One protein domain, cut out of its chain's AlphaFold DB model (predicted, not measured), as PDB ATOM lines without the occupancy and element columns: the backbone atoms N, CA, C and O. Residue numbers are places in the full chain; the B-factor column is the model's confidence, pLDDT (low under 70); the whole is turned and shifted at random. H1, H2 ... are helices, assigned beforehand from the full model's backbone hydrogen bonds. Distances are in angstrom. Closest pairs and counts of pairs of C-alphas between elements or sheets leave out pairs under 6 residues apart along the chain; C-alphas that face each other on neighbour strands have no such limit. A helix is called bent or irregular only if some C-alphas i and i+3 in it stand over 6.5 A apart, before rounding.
ATOM      1  N   PHE A   7      87.055 105.546 176.102       48.59
ATOM      2  CA  PHE A   7      87.500 104.233 176.546       48.59
ATOM      3  C   PHE A   7      86.822 103.097 175.770       48.59
ATOM      4  O   PHE A   7      87.496 102.178 175.328       48.59
ATOM      5  N   LEU A   8      85.516 103.193 175.508       48.78
ATOM      6  CA  LEU A   8      84.762 102.184 174.757       48.78
ATOM      7  C   LEU A   8      85.185 102.124 173.285       48.78
ATOM      8  O   LEU A   8      85.307 101.036 172.742       48.78
ATOM      9  N   ILE A   9      85.484 103.264 172.649       57.75
ATOM     10  CA  ILE A   9      86.022 103.286 171.273       57.75
ATOM     11  C   ILE A   9      87.439 102.699 171.237       57.75
ATOM     12  O   ILE A   9      87.776 101.964 170.313       57.75
ATOM     13  N   PHE A  10      88.265 103.003 172.241       53.88
ATOM     14  CA  PHE A  10      89.616 102.458 172.350       53.88
ATOM     15  C   PHE A  10      89.597 100.937 172.559       53.88
ATOM     16  O   PHE A  10      90.259 100.220 171.816       53.88
ATOM     17  N   VAL A  11      88.772 100.438 173.485       54.50
ATOM     18  CA  VAL A  11      88.571  99.000 173.730       54.50
ATOM     19  C   VAL A  11      88.026  98.298 172.479       54.50
ATOM     20  O   VAL A  11      88.532  97.243 172.112       54.50
ATOM     21  N   PHE A  12      87.076  98.911 171.767       56.81
ATOM     22  CA  PHE A  12      86.505  98.360 170.530       56.81
ATOM     23  C   PHE A  12      87.508  98.318 169.360       56.81
ATOM     24  O   PHE A  12      87.479  97.406 168.541       56.81
ATOM     25  N   LEU A  13      88.429  99.285 169.273       52.84
ATOM     26  CA  LEU A  13      89.490  99.301 168.255       52.84
ATOM     27  C   LEU A  13      90.633  98.324 168.559       52.84
ATOM     28  O   LEU A  13      91.323  97.905 167.630       52.84
ATOM     29  N   VAL A  14      90.845  97.970 169.829       55.72
ATOM     30  CA  VAL A  14      91.811  96.939 170.244       55.72
ATOM     31  C   VAL A  14      91.289  95.530 169.924       55.72
ATOM     32  O   VAL A  14      92.092  94.650 169.632       55.72
ATOM     33  N   SER A  15      89.966  95.329 169.902       50.12
ATOM     34  CA  SER A  15      89.313  94.048 169.585       50.12
ATOM     35  C   SER A  15      88.856  93.889 168.124       50.12
ATOM     36  O   SER A  15      88.406  92.812 167.737       50.12
ATOM     37  N   CYS A  16      88.971  94.929 167.291       58.38
ATOM     38  CA  CYS A  16      88.623  94.879 165.867       58.38
ATOM     39  C   CYS A  16      89.704  94.209 165.004       58.38
ATOM     40  O   CYS A  16      90.897  94.260 165.305       58.38
ATOM     41  N   SER A  17      89.295  93.658 163.855       64.19
ATOM     42  CA  SER A  17      90.238  93.144 162.858       64.19
ATOM     43  C   SER A  17      91.183  94.244 162.352       64.19
ATOM     44  O   SER A  17      90.823  95.425 162.273       64.19
ATOM     45  N   SER A  18      92.403  93.858 161.965       71.50
ATOM     46  CA  SER A  18      93.441  94.777 161.464       71.50
ATOM     47  C   SER A  18      92.954  95.659 160.306       71.50
ATOM     48  O   SER A  18      93.333  96.828 160.213       71.50
ATOM     49  N   ARG A  19      92.051  95.134 159.468       73.88
ATOM     50  CA  ARG A  19      91.427  95.850 158.349       73.88
ATOM     51  C   ARG A  19      90.517  96.993 158.811       73.88
ATOM     52  O   ARG A  19      90.676  98.111 158.337       73.88
ATOM     53  N   VAL A  20      89.632  96.748 159.781       74.81
ATOM     54  CA  VAL A  20      88.700  97.771 160.301       74.81
ATOM     55  C   VAL A  20      89.461  98.922 160.960       74.81
ATOM     56  O   VAL A  20      89.132 100.093 160.762       74.81
ATOM     57  N   LYS A  21      90.532  98.605 161.699       78.56
ATOM     58  CA  LYS A  21      91.413  99.618 162.292       78.56
ATOM     59  C   LYS A  21      92.106 100.460 161.219       78.56
ATOM     60  O   LYS A  21      92.160 101.681 161.359       78.56
ATOM     61  N   LYS A  22      92.602  99.836 160.144       83.38
ATOM     62  CA  LYS A  22      93.234 100.544 159.024       83.38
ATOM     63  C   LYS A  22      92.261 101.517 158.359       83.38
ATOM     64  O   LYS A  22      92.566 102.706 158.283       83.38
ATOM     65  N   ASP A  23      91.077 101.043 157.984       81.31
ATOM     66  CA  ASP A  23      90.047 101.868 157.344       81.31
ATOM     67  C   ASP A  23      89.659 103.066 158.231       81.31
ATOM     68  O   ASP A  23      89.532 104.187 157.740       81.31
ATOM     69  N   TYR A  24      89.567 102.867 159.553       83.19
ATOM     70  CA  TYR A  24      89.296 103.935 160.522       83.19
ATOM     71  C   TYR A  24      90.423 104.981 160.640       83.19
ATOM     72  O   TYR A  24      90.165 106.172 160.849       83.19
ATOM     73  N   VAL A  25      91.687 104.582 160.503       88.00
ATOM     74  CA  VAL A  25      92.798 105.543 160.515       88.00
ATOM     75  C   VAL A  25      92.850 106.323 159.203       88.00
ATOM     76  O   VAL A  25      93.001 107.543 159.238       88.00
ATOM     77  N   GLU A  26      92.660 105.674 158.055       86.62
ATOM     78  CA  GLU A  26      92.576 106.363 156.755       86.62
ATOM     79  C   GLU A  26      91.449 107.396 156.737       86.62
ATOM     80  O   GLU A  26      91.634 108.552 156.347       86.62
ATOM     81  N   ALA A  27      90.311 106.983 157.279       80.12
ATOM     82  CA  ALA A  27      89.166 107.807 157.593       80.12
ATOM     83  C   ALA A  27      89.522 109.066 158.407       80.12
ATOM     84  O   ALA A  27      89.153 110.191 158.050       80.12
ATOM     85  N   LEU A  28      90.265 108.895 159.502       86.12
ATOM     86  CA  LEU A  28      90.706 110.004 160.346       86.12
ATOM     87  C   LEU A  28      91.683 110.943 159.633       86.12
ATOM     88  O   LEU A  28      91.571 112.154 159.818       86.12
ATOM     89  N   ILE A  29      92.607 110.423 158.819       88.81
ATOM     90  CA  ILE A  29      93.565 111.238 158.052       88.81
ATOM     91  C   ILE A  29      92.813 112.150 157.086       88.81
ATOM     92  O   ILE A  29      93.020 113.363 157.088       88.81
ATOM     93  N   LEU A  30      91.903 111.582 156.295       82.56
ATOM     94  CA  LEU A  30      91.103 112.335 155.330       82.56
ATOM     95  C   LEU A  30      90.254 113.410 156.019       82.56
ATOM     96  O   LEU A  30      90.227 114.559 155.570       82.56
ATOM     97  N   LYS A  31      89.619 113.058 157.145       81.19
ATOM     98  CA  LYS A  31      88.860 114.008 157.968       81.19
ATOM     99  C   LYS A  31      89.754 115.128 158.505       81.19
ATOM    100  O   LYS A  31      89.376 116.293 158.420       81.19
ATOM    101  N   ALA A  32      90.946 114.794 159.000       87.81
ATOM    102  CA  ALA A  32      91.914 115.768 159.486       87.81
ATOM    103  C   ALA A  32      92.333 116.746 158.384       87.81
ATOM    104  O   ALA A  32      92.371 117.948 158.628       87.81
ATOM    105  N   GLU A  33      92.624 116.259 157.173       85.44
ATOM    106  CA  GLU A  33      93.028 117.116 156.051       85.44
ATOM    107  C   GLU A  33      91.921 118.078 155.651       85.44
ATOM    108  O   GLU A  33      92.166 119.261 155.424       85.44
ATOM    109  N   ASN A  34      90.699 117.564 155.605       78.81
ATOM    110  CA  ASN A  34      89.526 118.333 155.256       78.81
ATOM    111  C   ASN A  34      89.185 119.403 156.308       78.81
ATOM    112  O   ASN A  34      88.930 120.549 155.958       78.81
ATOM    113  N   GLU A  35      89.233 119.056 157.594       80.44
ATOM    114  CA  GLU A  35      88.989 119.999 158.694       80.44
ATOM    115  C   GLU A  35      90.214 120.859 159.028       80.44
ATOM    116  O   GLU A  35      90.154 121.719 159.904       80.44
ATOM    117  N   ARG A  36      91.356 120.607 158.372       82.38
ATOM    118  CA  ARG A  36      92.678 121.134 158.744       82.38
ATOM    119  C   ARG A  36      92.980 120.971 160.237       82.38
ATOM    120  O   ARG A  36      93.576 121.838 160.877       82.38
ATOM    121  N   ASN A  37      92.564 119.841 160.792       87.69
ATOM    122  CA  ASN A  37      92.564 119.594 162.218       87.69
ATOM    123  C   ASN A  37      93.807 118.796 162.630       87.69
ATOM    124  O   ASN A  37      93.863 117.571 162.503       87.69
ATOM    125  N   ALA A  38      94.801 119.504 163.165       92.19
ATOM    126  CA  ALA A  38      96.040 118.902 163.650       92.19
ATOM    127  C   ALA A  38      95.798 117.864 164.763       92.19
ATOM    128  O   ALA A  38      96.508 116.865 164.827       92.19
ATOM    129  N   LEU A  39      94.783 118.046 165.616       92.12
ATOM    130  CA  LEU A  39      94.476 117.088 166.683       92.12
ATOM    131  C   LEU A  39      93.943 115.768 166.123       92.12
ATOM    132  O   LEU A  39      94.321 114.707 166.618       92.12
ATOM    133  N   LEU A  40      93.112 115.811 165.076       91.50
ATOM    134  CA  LEU A  40      92.670 114.596 164.388       91.50
ATOM    135  C   LEU A  40      93.836 113.883 163.706       91.50
ATOM    136  O   LEU A  40      93.925 112.661 163.802       91.50
ATOM    137  N   LEU A  41      94.764 114.628 163.094       95.38
ATOM    138  CA  LEU A  41      95.955 114.032 162.486       95.38
ATOM    139  C   LEU A  41      96.844 113.347 163.536       95.38
ATOM    140  O   LEU A  41      97.276 112.214 163.334       95.38
ATOM    141  N   ARG A  42      97.060 113.990 164.689       96.25
ATOM    142  CA  ARG A  42      97.804 113.406 165.820       96.25
ATOM    143  C   ARG A  42      97.125 112.156 166.376       96.25
ATOM    144  O   ARG A  42      97.794 111.190 166.720       96.25
ATOM    145  N   ARG A  43      95.789 112.141 166.441       93.31
ATOM    146  CA  ARG A  43      95.031 110.934 166.812       93.31
ATOM    147  C   ARG A  43      95.210 109.821 165.786       93.31
ATOM    148  O   ARG A  43      95.428 108.682 166.182       93.31
ATOM    149  N   ALA A  44      95.157 110.149 164.495       94.31
ATOM    150  CA  ALA A  44      95.408 109.189 163.425       94.31
ATOM    151  C   ALA A  44      96.814 108.577 163.552       94.31
ATOM    152  O   ALA A  44      96.955 107.364 163.465       94.31
ATOM    153  N   TYR A  45      97.824 109.400 163.857       96.19
ATOM    154  CA  TYR A  45      99.188 108.956 164.158       96.19
ATOM    155  C   TYR A  45      99.247 107.956 165.311       96.19
ATOM    156  O   TYR A  45      99.751 106.851 165.132       96.19
ATOM    157  N   ASN A  46      98.660 108.296 166.459       94.00
ATOM    158  CA  ASN A  46      98.671 107.412 167.626       94.00
ATOM    159  C   ASN A  46      97.970 106.067 167.358       94.00
ATOM    160  O   ASN A  46      98.341 105.050 167.935       94.00
ATOM    161  N   LEU A  47      96.954 106.051 166.490       92.88
ATOM    162  CA  LEU A  47      96.213 104.838 166.140       92.88
ATOM    163  C   LEU A  47      96.869 104.016 165.023       92.88
ATOM    164  O   LEU A  47      96.636 102.808 164.963       92.88
ATOM    165  N   ALA A  48      97.682 104.639 164.164       92.81
ATOM    166  CA  ALA A  48      98.358 103.975 163.050       92.81
ATOM    167  C   ALA A  48      99.342 102.888 163.512       92.81
ATOM    168  O   ALA A  48      99.560 101.910 162.793       92.81
ATOM    169  N   GLY A  49      99.916 103.033 164.712       90.38
ATOM    170  CA  GLY A  49     100.942 102.122 165.217       90.38
ATOM    171  C   GLY A  49     102.116 102.019 164.238       90.38
ATOM    172  O   GLY A  49     102.613 103.034 163.759       90.38
ATOM    173  N   ASN A  50     102.518 100.790 163.900       92.06
ATOM    174  CA  ASN A  50     103.636 100.514 162.987       92.06
ATOM    175  C   ASN A  50     103.212 100.267 161.525       92.06
ATOM    176  O   ASN A  50     104.026  99.805 160.724       92.06
ATOM    177  N   ASP A  51     101.957 100.546 161.148       94.81
ATOM    178  CA  ASP A  51     101.516 100.390 159.757       94.81
ATOM    179  C   ASP A  51     102.179 101.453 158.865       94.81
ATOM    180  O   ASP A  51     101.805 102.629 158.835       94.81
ATOM    181  N   LEU A  52     103.181 101.024 158.100       95.19
ATOM    182  CA  LEU A  52     103.983 101.911 157.261       95.19
ATOM    183  C   LEU A  52     103.179 102.595 156.147       95.19
ATOM    184  O   LEU A  52     103.609 103.643 155.663       95.19
ATOM    185  N   ASP A  53     102.062 102.026 155.696       93.38
ATOM    186  CA  ASP A  53     101.205 102.643 154.679       93.38
ATOM    187  C   ASP A  53     100.398 103.803 155.273       93.38
ATOM    188  O   ASP A  53     100.364 104.903 154.711       93.38
ATOM    189  N   LEU A  54      99.857 103.609 156.477       94.12
ATOM    190  CA  LEU A  54      99.209 104.677 157.237       94.12
ATOM    191  C   LEU A  54     100.198 105.786 157.599       94.12
ATOM    192  O   LEU A  54      99.917 106.960 157.349       94.12
ATOM    193  N   ILE A  55     101.390 105.444 158.099       97.75
ATOM    194  CA  ILE A  55     102.413 106.446 158.438       97.75
ATOM    195  C   ILE A  55     102.858 107.226 157.200       97.75
ATOM    196  O   ILE A  55     103.044 108.440 157.268       97.75
ATOM    197  N   LYS A  56     102.962 106.582 156.031       96.44
ATOM    198  CA  LYS A  56     103.189 107.281 154.758       96.44
ATOM    199  C   LYS A  56     102.086 108.317 154.494       96.44
ATOM    200  O   LYS A  56     102.404 109.473 154.207       96.44
ATOM    201  N   LYS A  57     100.808 107.943 154.604       94.12
ATOM    202  CA  LYS A  57      99.669 108.867 154.418       94.12
ATOM    203  C   LYS A  57      99.700 110.024 155.434       94.12
ATOM    204  O   LYS A  57      99.505 111.177 155.057       94.12
ATOM    205  N   ILE A  58     100.048 109.749 156.688       97.00
ATOM    206  CA  ILE A  58     100.153 110.756 157.758       97.00
ATOM    207  C   ILE A  58     101.333 111.706 157.531       97.00
ATOM    208  O   ILE A  58     101.189 112.920 157.667       97.00
ATOM    209  N   ALA A  59     102.488 111.178 157.120       97.12
ATOM    210  CA  ALA A  59     103.685 111.960 156.844       97.12
ATOM    211  C   ALA A  59     103.426 113.025 155.772       97.12
ATOM    212  O   ALA A  59     103.776 114.188 155.969       97.12
ATOM    213  N   ILE A  60     102.761 112.668 154.666       94.56
ATOM    214  CA  ILE A  60     102.414 113.652 153.631       94.56
ATOM    215  C   ILE A  60     101.316 114.622 154.109       94.56
ATOM    216  O   ILE A  60     101.400 115.828 153.847       94.56
ATOM    217  N   ALA A  61     100.334 114.130 154.872       93.56
ATOM    218  CA  ALA A  61      99.264 114.945 155.447       93.56
ATOM    219  C   ALA A  61      99.789 115.999 156.437       93.56
ATOM    220  O   ALA A  61      99.234 117.092 156.496       93.56
ATOM    221  N   SER A  62     100.903 115.739 157.133       96.06
ATOM    222  CA  SER A  62     101.538 116.701 158.051       96.06
ATOM    223  C   SER A  62     102.071 117.975 157.376       96.06
ATOM    224  O   SER A  62     102.314 118.972 158.048       96.06
ATOM    225  N   GLY A  63     102.243 117.981 156.049       92.38
ATOM    226  CA  GLY A  63     102.512 119.206 155.284       92.38
ATOM    227  C   GLY A  63     101.231 119.861 154.761       92.38
ATOM    228  O   GLY A  63     101.105 121.085 154.713       92.38
ATOM    229  N   ARG A  64     100.237 119.052 154.370       89.25
ATOM    230  CA  ARG A  64      98.927 119.557 153.921       89.25
ATOM    231  C   ARG A  64      98.186 120.247 155.069       89.25
ATOM    232  O   ARG A  64      97.622 121.321 154.864       89.25
ATOM    233  N   ILE A  65      98.292 119.709 156.279       90.38
ATOM    234  CA  ILE A  65      97.938 120.329 157.556       90.38
ATOM    235  C   ILE A  65      99.265 120.671 158.229       90.38
ATOM    236  O   ILE A  65      99.860 119.739 158.747       90.38
ATOM    237  N   PRO A  66      99.765 121.921 158.210       89.75
ATOM    238  CA  PRO A  66     101.101 122.258 158.719       89.75
ATOM    239  C   PRO A  66     101.282 121.997 160.232       89.75
ATOM    240  O   PRO A  66     101.364 122.924 161.032       89.75
ATOM    241  N   ASP A  67     101.374 120.729 160.634       95.38
ATOM    242  CA  ASP A  67     101.512 120.252 162.005       95.38
ATOM    243  C   ASP A  67     102.912 119.677 162.208       95.38
ATOM    244  O   ASP A  67     103.191 118.502 161.952       95.38
ATOM    245  N   PHE A  68     103.808 120.529 162.702       97.00
ATOM    246  CA  PHE A  68     105.201 120.148 162.907       97.00
ATOM    247  C   PHE A  68     105.362 119.030 163.949       97.00
ATOM    248  O   PHE A  68     106.335 118.282 163.896       97.00
ATOM    249  N   TYR A  69     104.419 118.890 164.888       96.62
ATOM    250  CA  TYR A  69     104.458 117.814 165.876       96.62
ATOM    251  C   TYR A  69     104.374 116.442 165.201       96.62
ATOM    252  O   TYR A  69     105.286 115.635 165.370       96.62
ATOM    253  N   THR A  70     103.329 116.201 164.400       97.56
ATOM    254  CA  THR A  70     103.157 114.924 163.693       97.56
ATOM    255  C   THR A  70     104.281 114.695 162.688       97.56
ATOM    256  O   THR A  70     104.805 113.586 162.603       97.56
ATOM    257  N   PHE A  71     104.705 115.749 161.978       98.31
ATOM    258  CA  PHE A  71     105.856 115.696 161.073       98.31
ATOM    259  C   PHE A  71     107.110 115.166 161.782       98.31
ATOM    260  O   PHE A  71     107.731 114.205 161.330       98.31
ATOM    261  N   ARG A  72     107.464 115.778 162.920       98.12
ATOM    262  CA  ARG A  72     108.636 115.402 163.716       98.12
ATOM    263  C   ARG A  72     108.503 113.988 164.268       98.12
ATOM    264  O   ARG A  72     109.463 113.237 164.195       98.12
ATOM    265  N   LYS A  73     107.324 113.609 164.766       98.12
ATOM    266  CA  LYS A  73     107.083 112.265 165.299       98.12
ATOM    267  C   LYS A  73     107.256 111.169 164.249       98.12
ATOM    268  O   LYS A  73     108.023 110.236 164.466       98.12
ATOM    269  N   CYS A  74     106.676 111.356 163.063       98.06
ATOM    270  CA  CYS A  74     106.901 110.454 161.931       98.06
ATOM    271  C   CYS A  74     108.390 110.346 161.561       98.06
ATOM    272  O   CYS A  74     108.858 109.271 161.188       98.06
ATOM    273  N   ALA A  75     109.131 111.454 161.640       98.12
ATOM    274  CA  ALA A  75     110.559 111.483 161.345       98.12
ATOM    275  C   ALA A  75     111.403 110.757 162.405       98.12
ATOM    276  O   ALA A  75     112.304 110.008 162.044       98.12
ATOM    277  N   GLU A  76     111.118 110.970 163.690       97.94
ATOM    278  CA  GLU A  76     111.834 110.352 164.813       97.94
ATOM    279  C   GLU A  76     111.640 108.833 164.839       97.94
ATOM    280  O   GLU A  76     112.610 108.095 164.979       97.94
ATOM    281  N   GLU A  77     110.403 108.366 164.660       97.81
ATOM    282  CA  GLU A  77     110.062 106.950 164.841       97.81
ATOM    283  C   GLU A  77     110.230 106.139 163.543       97.81
ATOM    284  O   GLU A  77     110.648 104.983 163.576       97.81
ATOM    285  N   PHE A  78     109.980 106.746 162.376       98.19
ATOM    286  CA  PHE A  78     109.945 106.027 161.094       98.19
ATOM    287  C   PHE A  78     110.840 106.628 160.005       98.19
ATOM    288  O   PHE A  78     110.823 106.172 158.855       98.19
ATOM    289  N   GLY A  79     111.655 107.629 160.341       96.69
ATOM    290  CA  GLY A  79     112.498 108.358 159.396       96.69
ATOM    291  C   GLY A  79     113.506 107.501 158.636       96.69
ATOM    292  O   GLY A  79     113.886 107.865 157.525       96.69
ATOM    293  N   ASN A  80     113.902 106.346 159.174       97.31
ATOM    294  CA  ASN A  80     114.798 105.407 158.491       97.31
ATOM    295  C   ASN A  80     114.134 104.733 157.279       97.31
ATOM    296  O   ASN A  80     114.826 104.320 156.345       97.31
ATOM    297  N   ASN A  81     112.800 104.680 157.214       98.06
ATOM    298  CA  ASN A  81     112.096 104.182 156.040       98.06
ATOM    299  C   ASN A  81     112.144 105.211 154.897       98.06
ATOM    300  O   ASN A  81     111.547 106.286 154.979       98.06
ATOM    301  N   ARG A  82     112.788 104.857 153.776       96.75
ATOM    302  CA  ARG A  82     112.925 105.746 152.603       96.75
ATOM    303  C   ARG A  82     111.592 106.287 152.080       96.75
ATOM    304  O   ARG A  82     111.515 107.448 151.695       96.75
ATOM    305  N   GLY A  83     110.538 105.471 152.077       96.81
ATOM    306  CA  GLY A  83     109.222 105.880 151.583       96.81
ATOM    307  C   GLY A  83     108.529 106.916 152.474       96.81
ATOM    308  O   GLY A  83     107.748 107.723 151.965       96.81
ATOM    309  N   ILE A  84     108.810 106.898 153.777       97.88
ATOM    310  CA  ILE A  84     108.317 107.885 154.746       97.88
ATOM    311  C   ILE A  84     109.186 109.145 154.683       97.88
ATOM    312  O   ILE A  84     108.641 110.242 154.558       97.88
ATOM    313  N   ALA A  85     110.514 108.994 154.641       98.12
ATOM    314  CA  ALA A  85     111.455 110.102 154.467       98.12
ATOM    315  C   ALA A  85     111.145 110.940 153.214       98.12
ATOM    316  O   ALA A  85     111.077 112.165 153.278       98.12
ATOM    317  N   ASP A  86     110.851 110.281 152.090       97.50
ATOM    318  CA  ASP A  86     110.434 110.936 150.849       97.50
ATOM    319  C   ASP A  86     109.154 111.765 151.003       97.50
ATOM    320  O   ASP A  86     109.037 112.845 150.422       97.50
ATOM    321  N   ARG A  87     108.181 111.271 151.775       97.25
ATOM    322  CA  ARG A  87     106.906 111.965 151.996       97.25
ATOM    323  C   ARG A  87     107.056 113.137 152.951       97.25
ATOM    324  O   ARG A  87     106.479 114.182 152.678       97.25
ATOM    325  N   LEU A  88     107.873 113.002 153.995       98.00
ATOM    326  CA  LEU A  88     108.251 114.113 154.872       98.00
ATOM    327  C   LEU A  88     109.005 115.197 154.091       98.00
ATOM    328  O   LEU A  88     108.681 116.379 154.183       98.00
ATOM    329  N   ALA A  89     109.953 114.806 153.237       97.25
ATOM    330  CA  ALA A  89     110.658 115.746 152.376       97.25
ATOM    331  C   ALA A  89     109.684 116.560 151.510       97.25
ATOM    332  O   ALA A  89     109.739 117.789 151.520       97.25
ATOM    333  N   VAL A  90     108.747 115.900 150.821       95.56
ATOM    334  CA  VAL A  90     107.725 116.591 150.016       95.56
ATOM    335  C   VAL A  90     106.790 117.442 150.877       95.56
ATOM    336  O   VAL A  90     106.537 118.592 150.525       95.56
ATOM    337  N   ALA A  91     106.331 116.922 152.018       95.75
ATOM    338  CA  ALA A  91     105.461 117.635 152.950       95.75
ATOM    339  C   ALA A  91     106.061 118.976 153.387       95.75
ATOM    340  O   ALA A  91     105.351 119.977 153.439       95.75
ATOM    341  N   SER A  92     107.374 119.022 153.624       95.94
ATOM    342  CA  SER A  92     108.081 120.251 154.006       95.94
ATOM    343  C   SER A  92     108.140 121.326 152.910       95.94
ATOM    344  O   SER A  92     108.475 122.473 153.195       95.94
ATOM    345  N   MET A  93     107.828 120.972 151.659       93.12
ATOM    346  CA  MET A  93     107.921 121.855 150.492       93.12
ATOM    347  C   MET A  93     106.562 122.368 149.991       93.12
ATOM    348  O   MET A  93     106.534 123.139 149.029       93.12
ATOM    349  N   PHE A  94     105.445 121.958 150.605       89.88
ATOM    350  CA  PHE A  94     104.116 122.423 150.204       89.88
ATOM    351  C   PHE A  94     103.908 123.917 150.469       89.88
ATOM    352  O   PHE A  94     104.396 124.484 151.448       89.88
ATOM    353  N   THR A  95     103.117 124.559 149.607       80.94
ATOM    354  CA  THR A  95     102.730 125.964 149.782       80.94
ATOM    355  C   THR A  95     101.998 126.169 151.113       80.94
ATOM    356  O   THR A  95     101.037 125.461 151.433       80.94
ATOM    357  N   GLY A  96     102.429 127.176 151.877       77.12
ATOM    358  CA  GLY A  96     101.840 127.539 153.170       77.12
ATOM    359  C   GLY A  96     102.342 126.714 154.360       77.12
ATOM    360  O   GLY A  96     101.783 126.838 155.448       77.12
ATOM    361  N   VAL A  97     103.362 125.869 154.178       86.25
ATOM    362  CA  VAL A  97     104.066 125.212 155.286       86.25
ATOM    363  C   VAL A  97     105.112 126.162 155.863       86.25
ATOM    364  O   VAL A  97     106.079 126.507 155.193       86.25
ATOM    365  N   ASN A  98     104.927 126.544 157.127       86.00
ATOM    366  CA  ASN A  98     105.805 127.464 157.857       86.00
ATOM    367  C   ASN A  98     106.422 126.772 159.080       86.00
ATOM    368  O   ASN A  98     106.249 127.204 160.219       86.00
ATOM    369  N   PHE A  99     107.101 125.645 158.864       94.62
ATOM    370  CA  PHE A  99     107.790 124.956 159.953       94.62
ATOM    371  C   PHE A  99     108.988 125.760 160.476       94.62
ATOM    372  O   PHE A  99     109.663 126.425 159.686       94.62
ATOM    373  N   PRO A 100     109.312 125.681 161.784       94.69
ATOM    374  CA  PRO A 100     110.468 126.383 162.331       94.69
ATOM    375  C   PRO A 100     111.759 125.901 161.660       94.69
ATOM    376  O   PRO A 100     112.160 124.751 161.840       94.69
ATOM    377  N   LYS A 101     112.421 126.782 160.901       93.81
ATOM    378  CA  LYS A 101     113.524 126.438 159.986       93.81
ATOM    379  C   LYS A 101     114.625 125.585 160.630       93.81
ATOM    380  O   LYS A 101     114.936 124.518 160.111       93.81
ATOM    381  N   LYS A 102     115.154 125.998 161.790       95.25
ATOM    382  CA  LYS A 102     116.199 125.245 162.517       95.25
ATOM    383  C   LYS A 102     115.730 123.838 162.909       95.25
ATOM    384  O   LYS A 102     116.460 122.870 162.724       95.25
ATOM    385  N   LYS A 103     114.493 123.712 163.405       97.25
ATOM    386  CA  LYS A 103     113.915 122.409 163.768       97.25
ATOM    387  C   LYS A 103     113.715 121.541 162.525       97.25
ATOM    388  O   LYS A 103     114.062 120.370 162.555       97.25
ATOM    389  N   LEU A 104     113.227 122.125 161.430       97.44
ATOM    390  CA  LEU A 104     113.038 121.426 160.162       97.44
ATOM    391  C   LEU A 104     114.355 120.864 159.612       97.44
ATOM    392  O   LEU A 104     114.392 119.699 159.233       97.44
ATOM    393  N   VAL A 105     115.429 121.659 159.590       97.75
ATOM    394  CA  VAL A 105     116.753 121.204 159.127       97.75
ATOM    395  C   VAL A 105     117.246 120.036 159.976       97.75
ATOM    396  O   VAL A 105     117.639 119.013 159.417       97.75
ATOM    397  N   ASN A 106     117.156 120.139 161.305       97.75
ATOM    398  CA  ASN A 106     117.553 119.056 162.207       97.75
ATOM    399  C   ASN A 106     116.750 117.774 161.937       97.75
ATOM    400  O   ASN A 106     117.335 116.707 161.778       97.75
ATOM    401  N   THR A 107     115.424 117.885 161.803       98.19
ATOM    402  CA  THR A 107     114.548 116.742 161.517       98.19
ATOM    403  C   THR A 107     114.820 116.123 160.141       98.19
ATOM    404  O   THR A 107     114.889 114.907 160.019       98.19
ATOM    405  N   LEU A 108     115.018 116.920 159.088       98.06
ATOM    406  CA  LEU A 108     115.358 116.392 157.757       98.06
ATOM    407  C   LEU A 108     116.750 115.746 157.718       98.06
ATOM    408  O   LEU A 108     117.008 114.875 156.891       98.06
ATOM    409  N   SER A 109     117.651 116.166 158.602       96.62
ATOM    410  CA  SER A 109     119.004 115.613 158.686       96.62
ATOM    411  C   SER A 109     119.036 114.254 159.387       96.62
ATOM    412  O   SER A 109     119.925 113.450 159.101       96.62
ATOM    413  N   SER A 110     118.063 113.972 160.261       96.75
ATOM    414  CA  SER A 110     117.979 112.720 161.021       96.75
ATOM    415  C   SER A 110     117.258 111.581 160.293       96.75
ATOM    416  O   SER A 110     117.309 110.448 160.757       96.75
ATOM    417  N   ILE A 111     116.592 111.847 159.165       98.00
ATOM    418  CA  ILE A 111     115.888 110.820 158.378       98.00
ATOM    419  C   ILE A 111     116.776 110.205 157.282       98.00
ATOM    420  O   ILE A 111     117.872 110.691 156.976       98.00
ATOM    421  N   SER A 112     116.281 109.122 156.672       97.69
ATOM    422  CA  SER A 112     116.909 108.429 155.545       97.69
ATOM    423  C   SER A 112     117.238 109.398 154.412       97.69
ATOM    424  O   SER A 112     116.353 110.079 153.897       97.69
ATOM    425  N   PHE A 113     118.499 109.421 153.975       98.00
ATOM    426  CA  PHE A 113     118.932 110.325 152.915       98.00
ATOM    427  C   PHE A 113     118.562 109.788 151.522       98.00
ATOM    428  O   PHE A 113     119.086 108.776 151.041       98.00
ATOM    429  N   THR A 114     117.647 110.494 150.871       96.81
ATOM    430  CA  THR A 114     117.158 110.285 149.506       96.81
ATOM    431  C   THR A 114     117.305 111.555 148.664       96.81
ATOM    432  O   THR A 114     117.462 112.654 149.204       96.81
ATOM    433  N   GLY A 115     117.142 111.441 147.341       96.19
ATOM    434  CA  GLY A 115     117.068 112.607 146.456       96.19
ATOM    435  C   GLY A 115     116.010 113.627 146.903       96.19
ATOM    436  O   GLY A 115     116.282 114.825 146.914       96.19
ATOM    437  N   LYS A 116     114.837 113.183 147.387       96.12
ATOM    438  CA  LYS A 116     113.801 114.105 147.884       96.12
ATOM    439  C   LYS A 116     114.240 114.831 149.153       96.12
ATOM    440  O   LYS A 116     114.040 116.040 149.240       96.12
ATOM    441  N   THR A 117     114.866 114.135 150.107       97.69
ATOM    442  CA  THR A 117     115.391 114.790 151.322       97.69
ATOM    443  C   THR A 117     116.510 115.779 151.009       97.69
ATOM    444  O   THR A 117     116.524 116.865 151.580       97.69
ATOM    445  N   ALA A 118     117.386 115.469 150.044       97.81
ATOM    446  CA  ALA A 118     118.413 116.399 149.589       97.81
ATOM    447  C   ALA A 118     117.775 117.674 149.015       97.81
ATOM    448  O   ALA A 118     118.118 118.778 149.427       97.81
ATOM    449  N   VAL A 119     116.775 117.533 148.140       96.69
ATOM    450  CA  VAL A 119     116.030 118.672 147.580       96.69
ATOM    451  C   VAL A 119     115.302 119.472 148.666       96.69
ATOM    452  O   VAL A 119     115.318 120.703 148.620       96.69
ATOM    453  N   ALA A 120     114.701 118.808 149.658       97.00
ATOM    454  CA  ALA A 120     114.048 119.474 150.784       97.00
ATOM    455  C   ALA A 120     115.043 120.301 151.613       97.00
ATOM    456  O   ALA A 120     114.761 121.458 151.917       97.00
ATOM    457  N   LEU A 121     116.234 119.759 151.893       98.12
ATOM    458  CA  LEU A 121     117.317 120.481 152.562       98.12
ATOM    459  C   LEU A 121     117.763 121.712 151.757       98.12
ATOM    460  O   LEU A 121     117.834 122.800 152.326       98.12
ATOM    461  N   LEU A 122     117.957 121.598 150.436       97.06
ATOM    462  CA  LEU A 122     118.253 122.755 149.570       97.06
ATOM    463  C   LEU A 122     117.141 123.816 149.633       97.06
ATOM    464  O   LEU A 122     117.412 125.017 149.655       97.06
ATOM    465  N   ASN A 123     115.880 123.380 149.688       95.38
ATOM    466  CA  ASN A 123     114.712 124.258 149.729       95.38
ATOM    467  C   ASN A 123     114.599 125.062 151.035       95.38
ATOM    468  O   ASN A 123     113.974 126.121 151.032       95.38
ATOM    469  N   THR A 124     115.224 124.611 152.129       95.25
ATOM    470  CA  THR A 124     115.258 125.375 153.393       95.25
ATOM    471  C   THR A 124     116.035 126.689 153.281       95.25
ATOM    472  O   THR A 124     115.818 127.592 154.094       95.25
ATOM    473  N   LYS A 125     116.938 126.817 152.290       94.50
ATOM    474  CA  LYS A 125     117.898 127.932 152.169       94.50
ATOM    475  C   LYS A 125     118.704 128.143 153.452       94.50
ATOM    476  O   LYS A 125     118.943 129.272 153.878       94.50
ATOM    477  N   ASP A 126     118.998 127.057 154.148       96.31
ATOM    478  CA  ASP A 126     119.802 127.038 155.359       96.31
ATOM    479  C   ASP A 126     121.219 126.569 155.033       96.31
ATOM    480  O   ASP A 126     121.378 125.610 154.280       96.31
ATOM    481  N   VAL A 127     122.239 127.220 155.596       97.19
ATOM    482  CA  VAL A 127     123.649 126.867 155.346       97.19
ATOM    483  C   VAL A 127     123.940 125.441 155.816       97.19
ATOM    484  O   VAL A 127     124.558 124.662 155.089       97.19
ATOM    485  N   THR A 128     123.447 125.065 156.997       97.50
ATOM    486  CA  THR A 128     123.640 123.724 157.558       97.50
ATOM    487  C   THR A 128     122.930 122.689 156.698       97.50
ATOM    488  O   THR A 128     123.544 121.707 156.283       97.50
ATOM    489  N   GLY A 129     121.663 122.937 156.351       97.38
ATOM    490  CA  GLY A 129     120.903 122.044 155.476       97.38
ATOM    491  C   GLY A 129     121.561 121.850 154.104       97.38
ATOM    492  O   GLY A 129     121.687 120.723 153.625       97.38
ATOM    493  N   PHE A 130     122.047 122.936 153.502       98.00
ATOM    494  CA  PHE A 130     122.770 122.914 152.233       98.00
ATOM    495  C   PHE A 130     124.037 122.052 152.300       98.00
ATOM    496  O   PHE A 130     124.210 121.144 151.485       98.00
ATOM    497  N   ASN A 131     124.882 122.270 153.311       97.94
ATOM    498  CA  ASN A 131     126.115 121.506 153.493       97.94
ATOM    499  C   ASN A 131     125.841 120.015 153.731       97.94
ATOM    500  O   ASN A 131     126.528 119.164 153.165       97.94
ATOM    501  N   ILE A 132     124.805 119.683 154.506       97.69
ATOM    502  CA  ILE A 132     124.392 118.291 154.742       97.69
ATOM    503  C   ILE A 132     123.975 117.618 153.432       97.69
ATOM    504  O   ILE A 132     124.402 116.490 153.170       97.69
ATOM    505  N   ALA A 133     123.190 118.300 152.592       97.75
ATOM    506  CA  ALA A 133     122.762 117.760 151.304       97.75
ATOM    507  C   ALA A 133     123.958 117.416 150.401       97.75
ATOM    508  O   ALA A 133     124.002 116.331 149.818       97.75
ATOM    509  N   LEU A 134     124.954 118.302 150.316       97.56
ATOM    510  CA  LEU A 134     126.139 118.067 149.488       97.56
ATOM    511  C   LEU A 134     127.052 116.979 150.071       97.56
ATOM    512  O   LEU A 134     127.465 116.071 149.350       97.56
ATOM    513  N   ASN A 135     127.340 117.032 151.373       97.62
ATOM    514  CA  ASN A 135     128.277 116.111 152.019       97.62
ATOM    515  C   ASN A 135     127.741 114.677 152.062       97.62
ATOM    516  O   ASN A 135     128.464 113.748 151.699       97.62
ATOM    517  N   ARG A 136     126.465 114.477 152.425       97.25
ATOM    518  CA  ARG A 136     125.867 113.130 152.421       97.25
ATOM    519  C   ARG A 136     125.792 112.546 151.013       97.25
ATOM    520  O   ARG A 136     126.020 111.352 150.844       97.25
ATOM    521  N   ASN A 137     125.537 113.368 149.993       96.56
ATOM    522  CA  ASN A 137     125.577 112.891 148.612       96.56
ATOM    523  C   ASN A 137     126.982 112.429 148.204       96.56
ATOM    524  O   ASN A 137     127.112 111.355 147.620       96.56
ATOM    525  N   LYS A 138     128.030 113.182 148.570       95.19
ATOM    526  CA  LYS A 138     129.427 112.779 148.338       95.19
ATOM    527  C   LYS A 138     129.762 111.454 149.030       95.19
ATOM    528  O   LYS A 138     130.303 110.562 148.386       95.19
ATOM    529  N   MET A 139     129.372 111.289 150.298       95.88
ATOM    530  CA  MET A 139     129.554 110.032 151.046       95.88
ATOM    531  C   MET A 139     128.862 108.840 150.370       95.88
ATOM    532  O   MET A 139     129.362 107.721 150.408       95.88
ATOM    533  N   LEU A 140     127.737 109.078 149.692       94.44
ATOM    534  CA  LEU A 140     127.007 108.074 148.913       94.44
ATOM    535  C   LEU A 140     127.469 107.986 147.452       94.44
ATOM    536  O   LEU A 140     126.675 107.621 146.583       94.44
ATOM    537  N   LYS A 141     128.728 108.342 147.163       94.69
ATOM    538  CA  LYS A 141     129.322 108.292 145.816       94.69
ATOM    539  C   LYS A 141     128.464 109.009 144.764       94.69
ATOM    540  O   LYS A 141     128.322 108.550 143.638       94.69
ATOM    541  N   ASN A 142     127.863 110.134 145.150       93.31
ATOM    542  CA  ASN A 142     127.003 110.974 144.317       93.31
ATOM    543  C   ASN A 142     125.746 110.289 143.758       93.31
ATOM    544  O   ASN A 142     125.240 110.694 142.713       93.31
ATOM    545  N   ARG A 143     125.191 109.304 144.480       95.56
ATOM    546  CA  ARG A 143     123.967 108.585 144.089       95.56
ATOM    547  C   ARG A 143     122.795 109.490 143.678       95.56
ATOM    548  O   ARG A 143     122.028 109.090 142.812       95.56
ATOM    549  N   TYR A 144     122.646 110.668 144.290       96.94
ATOM    550  CA  TYR A 144     121.568 111.629 144.009       96.94
ATOM    551  C   TYR A 144     122.085 112.908 143.327       96.94
ATOM    552  O   TYR A 144     121.506 113.988 143.471       96.94
ATOM    553  N   GLY A 145     123.221 112.809 142.626       97.00
ATOM    554  CA  GLY A 145     123.873 113.938 141.965       97.00
ATOM    555  C   GLY A 145     122.963 114.648 140.962       97.00
ATOM    556  O   GLY A 145     122.902 115.875 140.973       97.00
ATOM    557  N   LYS A 146     122.186 113.885 140.185       96.19
ATOM    558  CA  LYS A 146     121.219 114.397 139.205       96.19
ATOM    559  C   LYS A 146     120.111 115.219 139.858       96.19
ATOM    560  O   LYS A 146     119.862 116.360 139.471       96.19
ATOM    561  N   GLU A 147     119.465 114.679 140.891       95.19
ATOM    562  CA  GLU A 147     118.380 115.366 141.597       95.19
ATOM    563  C   GLU A 147     118.865 116.643 142.289       95.19
ATOM    564  O   GLU A 147     118.146 117.649 142.294       95.19
ATOM    565  N   ILE A 148     120.078 116.619 142.851       97.56
ATOM    566  CA  ILE A 148     120.701 117.791 143.473       97.56
ATOM    567  C   ILE A 148     121.054 118.832 142.412       97.56
ATOM    568  O   ILE A 148     120.622 119.976 142.552       97.56
ATOM    569  N   ALA A 149     121.749 118.445 141.338       97.44
ATOM    570  CA  ALA A 149     122.111 119.317 140.217       97.44
ATOM    571  C   ALA A 149     120.897 120.089 139.683       97.44
ATOM    572  O   ALA A 149     120.937 121.315 139.548       97.44
ATOM    573  N   TYR A 150     119.776 119.391 139.495       96.19
ATOM    574  CA  TYR A 150     118.518 119.971 139.020       96.19
ATOM    575  C   TYR A 150     117.881 120.990 139.978       96.19
ATOM    576  O   TYR A 150     117.068 121.826 139.576       96.19
ATOM    577  N   ASN A 151     118.208 120.923 141.270       96.69
ATOM    578  CA  ASN A 151     117.548 121.693 142.322       96.69
ATOM    579  C   ASN A 151     118.472 122.648 143.089       96.69
ATOM    580  O   ASN A 151     117.985 123.315 144.003       96.69
ATOM    581  N   LEU A 152     119.752 122.778 142.717       97.31
ATOM    582  CA  LEU A 152     120.691 123.724 143.337       97.31
ATOM    583  C   LEU A 152     120.104 125.138 143.434       97.31
ATOM    584  O   LEU A 152     120.190 125.762 144.489       97.31
ATOM    585  N   TRP A 153     119.401 125.609 142.397       96.25
ATOM    586  CA  TRP A 153     118.769 126.938 142.384       96.25
ATOM    587  C   TRP A 153     117.868 127.238 143.591       96.25
ATOM    588  O   TRP A 153     117.645 128.405 143.917       96.25
ATOM    589  N   ARG A 154     117.338 126.211 144.270       95.12
ATOM    590  CA  ARG A 154     116.510 126.380 145.470       95.12
ATOM    591  C   ARG A 154     117.281 126.995 146.633       95.12
ATOM    592  O   ARG A 154     116.690 127.773 147.379       95.12
ATOM    593  N   ALA A 155     118.576 126.696 146.743       95.94
ATOM    594  CA  ALA A 155     119.450 127.207 147.794       95.94
ATOM    595  C   ALA A 155     119.905 128.661 147.549       95.94
ATOM    596  O   ALA A 155     120.458 129.292 148.450       95.94
ATOM    597  N   GLY A 156     119.621 129.229 146.369       94.94
ATOM    598  CA  GLY A 156     119.882 130.634 146.053       94.94
ATOM    599  C   GLY A 156     121.359 131.002 146.197       94.94
ATOM    600  O   GLY A 156     122.219 130.346 145.619       94.94
ATOM    601  N   ASN A 157     121.643 132.035 146.993       94.94
ATOM    602  CA  ASN A 157     122.983 132.617 147.148       94.94
ATOM    603  C   ASN A 157     124.012 131.675 147.798       94.94
ATOM    604  O   ASN A 157     125.199 131.975 147.776       94.94
ATOM    605  N   LEU A 158     123.581 130.543 148.365       97.00
ATOM    606  CA  LEU A 158     124.493 129.523 148.897       97.00
ATOM    607  C   LEU A 158     125.240 128.767 147.786       97.00
ATOM    608  O   LEU A 158     126.263 128.134 148.038       97.00
ATOM    609  N   VAL A 159     124.725 128.807 146.555       97.12
ATOM    610  CA  VAL A 159     125.312 128.103 145.416       97.12
ATOM    611  C   VAL A 159     126.381 128.969 144.761       97.12
ATOM    612  O   VAL A 159     126.074 129.952 144.089       97.12
ATOM    613  N   THR A 160     127.642 128.576 144.925       96.56
ATOM    614  CA  THR A 160     128.784 129.240 144.286       96.56
ATOM    615  C   THR A 160     129.035 128.708 142.873       96.56
ATOM    616  O   THR A 160     128.612 127.602 142.521       96.56
ATOM    617  N   ASP A 161     129.787 129.461 142.067       96.06
ATOM    618  CA  ASP A 161     130.155 129.044 140.707       96.06
ATOM    619  C   ASP A 161     131.033 127.786 140.698       96.06
ATOM    620  O   ASP A 161     130.897 126.946 139.810       96.06
ATOM    621  N   LYS A 162     131.856 127.591 141.738       96.12
ATOM    622  CA  LYS A 162     132.615 126.349 141.934       96.12
ATOM    623  C   LYS A 162     131.683 125.143 142.072       96.12
ATOM    624  O   LYS A 162     131.868 124.150 141.380       96.12
ATOM    625  N   ILE A 163     130.649 125.254 142.912       96.56
ATOM    626  CA  ILE A 163     129.665 124.177 143.101       96.56
ATOM    627  C   ILE A 163     128.940 123.886 141.786       96.56
ATOM    628  O   ILE A 163     128.792 122.724 141.411       96.56
ATOM    629  N   LEU A 164     128.518 124.926 141.062       96.94
ATOM    630  CA  LEU A 164     127.885 124.757 139.752       96.94
ATOM    631  C   LEU A 164     128.814 124.062 138.754       96.94
ATOM    632  O   LEU A 164     128.354 123.194 138.020       96.94
ATOM    633  N   SER A 165     130.106 124.396 138.750       95.69
ATOM    634  CA  SER A 165     131.088 123.797 137.841       95.69
ATOM    635  C   SER A 165     131.274 122.311 138.135       95.69
ATOM    636  O   SER A 165     131.235 121.488 137.222       95.69
ATOM    637  N   ASP A 166     131.391 121.950 139.413       95.25
ATOM    638  CA  ASP A 166     131.557 120.560 139.845       95.25
ATOM    639  C   ASP A 166     130.340 119.694 139.471       95.25
ATOM    640  O   ASP A 166     130.488 118.575 138.967       95.25
ATOM    641  N   PHE A 167     129.123 120.218 139.658       96.75
ATOM    642  CA  PHE A 167     127.907 119.516 139.242       96.75
ATOM    643  C   PHE A 167     127.738 119.482 137.725       96.75
ATOM    644  O   PHE A 167     127.336 118.448 137.205       96.75
ATOM    645  N   TYR A 168     128.088 120.546 137.003       96.19
ATOM    646  CA  TYR A 168     127.982 120.566 135.545       96.19
ATOM    647  C   TYR A 168     128.900 119.530 134.885       96.19
ATOM    648  O   TYR A 168     128.461 118.829 133.982       96.19
ATOM    649  N   LYS A 169     130.127 119.342 135.394       94.50
ATOM    650  CA  LYS A 169     131.063 118.309 134.903       94.50
ATOM    651  C   LYS A 169     130.498 116.889 134.973       94.50
ATOM    652  O   LYS A 169     130.858 116.044 134.165       94.50
ATOM    653  N   THR A 170     129.657 116.612 135.967       94.00
ATOM    654  CA  THR A 170     129.151 115.259 136.250       94.00
ATOM    655  C   THR A 170     127.695 115.057 135.833       94.00
ATOM    656  O   THR A 170     127.291 113.937 135.540       94.00
ATOM    657  N   ASN A 171     126.900 116.126 135.820       95.81
ATOM    658  CA  ASN A 171     125.461 116.142 135.563       95.81
ATOM    659  C   ASN A 171     125.106 117.390 134.726       95.81
ATOM    660  O   ASN A 171     124.419 118.296 135.221       95.81
ATOM    661  N   PRO A 172     125.616 117.507 133.485       94.75
ATOM    662  CA  PRO A 172     125.477 118.728 132.694       94.75
ATOM    663  C   PRO A 172     124.011 119.049 132.394       94.75
ATOM    664  O   PRO A 172     123.581 120.187 132.584       94.75
ATOM    665  N   TYR A 173     123.215 118.046 132.014       95.88
ATOM    666  CA  TYR A 173     121.809 118.223 131.641       95.88
ATOM    667  C   TYR A 173     120.960 118.720 132.805       95.88
ATOM    668  O   TYR A 173     120.199 119.679 132.673       95.88
ATOM    669  N   GLU A 174     121.132 118.125 133.979       95.62
ATOM    670  CA  GLU A 174     120.365 118.495 135.156       95.62
ATOM    671  C   GLU A 174     120.782 119.874 135.691       95.62
ATOM    672  O   GLU A 174     119.932 120.674 136.090       95.62
ATOM    673  N   THR A 175     122.079 120.194 135.641       97.12
ATOM    674  CA  THR A 175     122.617 121.466 136.147       97.12
ATOM    675  C   THR A 175     122.129 122.670 135.332       97.12
ATOM    676  O   THR A 175     121.926 123.745 135.902       97.12
ATOM    677  N   VAL A 176     121.853 122.507 134.030       96.94
ATOM    678  CA  VAL A 176     121.351 123.579 133.144       96.94
ATOM    679  C   VAL A 176     120.112 124.274 133.702       96.94
ATOM    680  O   VAL A 176     120.027 125.503 133.669       96.94
ATOM    681  N   TYR A 177     119.161 123.528 134.271       96.62
ATOM    682  CA  TYR A 177     117.967 124.155 134.839       96.62
ATOM    683  C   TYR A 177     118.307 125.034 136.052       96.62
ATOM    684  O   TYR A 177     117.763 126.133 136.200       96.62
ATOM    685  N   SER A 178     119.252 124.601 136.894       97.44
ATOM    686  CA  SER A 178     119.741 125.419 138.005       97.44
ATOM    687  C   SER A 178     120.463 126.675 137.519       97.44
ATOM    688  O   SER A 178     120.183 127.759 138.032       97.44
ATOM    689  N   LEU A 179     121.315 126.560 136.494       97.44
ATOM    690  CA  LEU A 179     121.983 127.703 135.863       97.44
ATOM    691  C   LEU A 179     120.966 128.721 135.337       97.44
ATOM    692  O   LEU A 179     121.091 129.914 135.613       97.44
ATOM    693  N   PHE A 180     119.914 128.253 134.658       96.81
ATOM    694  CA  PHE A 180     118.853 129.107 134.128       96.81
ATOM    695  C   PHE A 180     118.147 129.885 135.244       96.81
ATOM    696  O   PHE A 180     117.992 131.104 135.169       96.81
ATOM    697  N   ARG A 181     117.755 129.197 136.322       96.19
ATOM    698  CA  ARG A 181     117.044 129.814 137.453       96.19
ATOM    699  C   ARG A 181     117.917 130.772 138.259       96.19
ATOM    700  O   ARG A 181     117.391 131.753 138.781       96.19
ATOM    701  N   LEU A 182     119.222 130.511 138.318       96.19
ATOM    702  CA  LEU A 182     120.232 131.390 138.914       96.19
ATOM    703  C   LEU A 182     120.746 132.466 137.939       96.19
ATOM    704  O   LEU A 182     121.575 133.283 138.330       96.19
ATOM    705  N   LYS A 183     120.245 132.499 136.694       95.31
ATOM    706  CA  LYS A 183     120.616 133.455 135.636       95.31
ATOM    707  C   LYS A 183     122.118 133.456 135.289       95.31
ATOM    708  O   LYS A 183     122.681 134.503 134.975       95.31
ATOM    709  N   LYS A 184     122.766 132.288 135.322       94.88
ATOM    710  CA  LYS A 184     124.198 132.102 135.023       94.88
ATOM    711  C   LYS A 184     124.424 131.922 133.515       94.88
ATOM    712  O   LYS A 184     124.351 130.809 133.003       94.88
TER     713      LYS A 184
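Overview. This is residues 7 to 184 of the 553 residues of an uncharacterized protein of Thermotomaculum hydrothermale (UniProt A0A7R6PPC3). The printed part is a rod-shaped solenoid of helices: the chain goes back and forth across the long axis, and the helices stack in two rows. H2, H4, H6, H8, H10 and H12 make one row, H3, H5, H7 and H9 the other with H11 farther along, while H1 sits off one end of the stack beyond H2. The printed part has 178 residues with twelve named helices, H1 to H12 in order along the chain, and no named strand; the class is all helix. It is only just compact, close to loose, with a radius of gyration of the C-alphas of 18.6 A, and spans 63 by 30 by 24 A.

Along the chain. H1 is residues 7 to 15, from C-alpha 7 at (87.500, 104.233, 176.546). H2, residues 18 to 35, is the longest at 25.8 A. H3 is residues 38 to 48, H4 residues 52 to 64 with 18.7 A, H5 residues 68 to 78, and H6 residues 82 to 91, beginning at (112.925, 105.746, 152.603). H7 is residues 101 to 110, H8 residues 115 to 123, H9 residues 127 to 139 with 18.4 A, and H10 residues 145 to 158 with 17.1 A. H10 is irregular: C-alphas 154 and 157 are 9.1 A apart. H11 is residues 161 to 170, and H12, residues 172 to 181, ends at (117.044, 129.814, 137.453). H12 is neither bent nor irregular, but only just: C-alphas 174 and 177 are 6.2 A apart.

Arrangement. H2, H3, H4, H5, H6, H7, H9, H10, H11 and H12 form a bundle, helices set side by side. H1 is close to H2 but not clearly touching, the closest C-alphas, of Leu 13 and Lys 21, being 6.3 A apart. H2 and H3 touch as a hairpin, closest at Ala 32 and Leu 40, with C-alphas 5.1 A apart, at a shallow tilt of 13 degrees, opposite ways. H4 and H6 touch and run the same way at 15 degrees, a shallow tilt; their closest C-alphas, of Gly 63 and Ala 91, are 4.1 A apart. H5 and H7 touch, the closest C-alphas, of Arg 72 and Thr 107, being 6.4 A apart. H8 and H10 touch, closest at the C-alphas of Leu 122 and Ala 155, 4.9 A apart. H9 touches H7 with residues 128 to 132 alone, closest at the C-alphas of Val 105 and Gly 129, 5.6 A apart. H11 and H12 form a hairpin, the closest C-alphas, of Tyr 168 and Thr 175, being 5.5 A apart, while H9 and H11 are apart. In H1, H2, H3, H5, H7, H8 and H9 every O i to N i+4 pair is within hydrogen-bond range; the counts are 8 of 9 in H4, 5 of 6 in H6, 5 of 6 in H11, 4 of 6 in H12 and 4 of 10 in H10, where 7 of 11 O i to N i+3 pairs are.

Size, cuts and confidence. The two C-alphas farthest apart, of Leu 8 and Lys 184, are 63.5 A apart. The printed part has no cut. The link from H6 to H7, 9 residues, is short but not tight, and the other links are tight. The mean pLDDT of the printed part is 91.6; residues 7 to 17 are under 70.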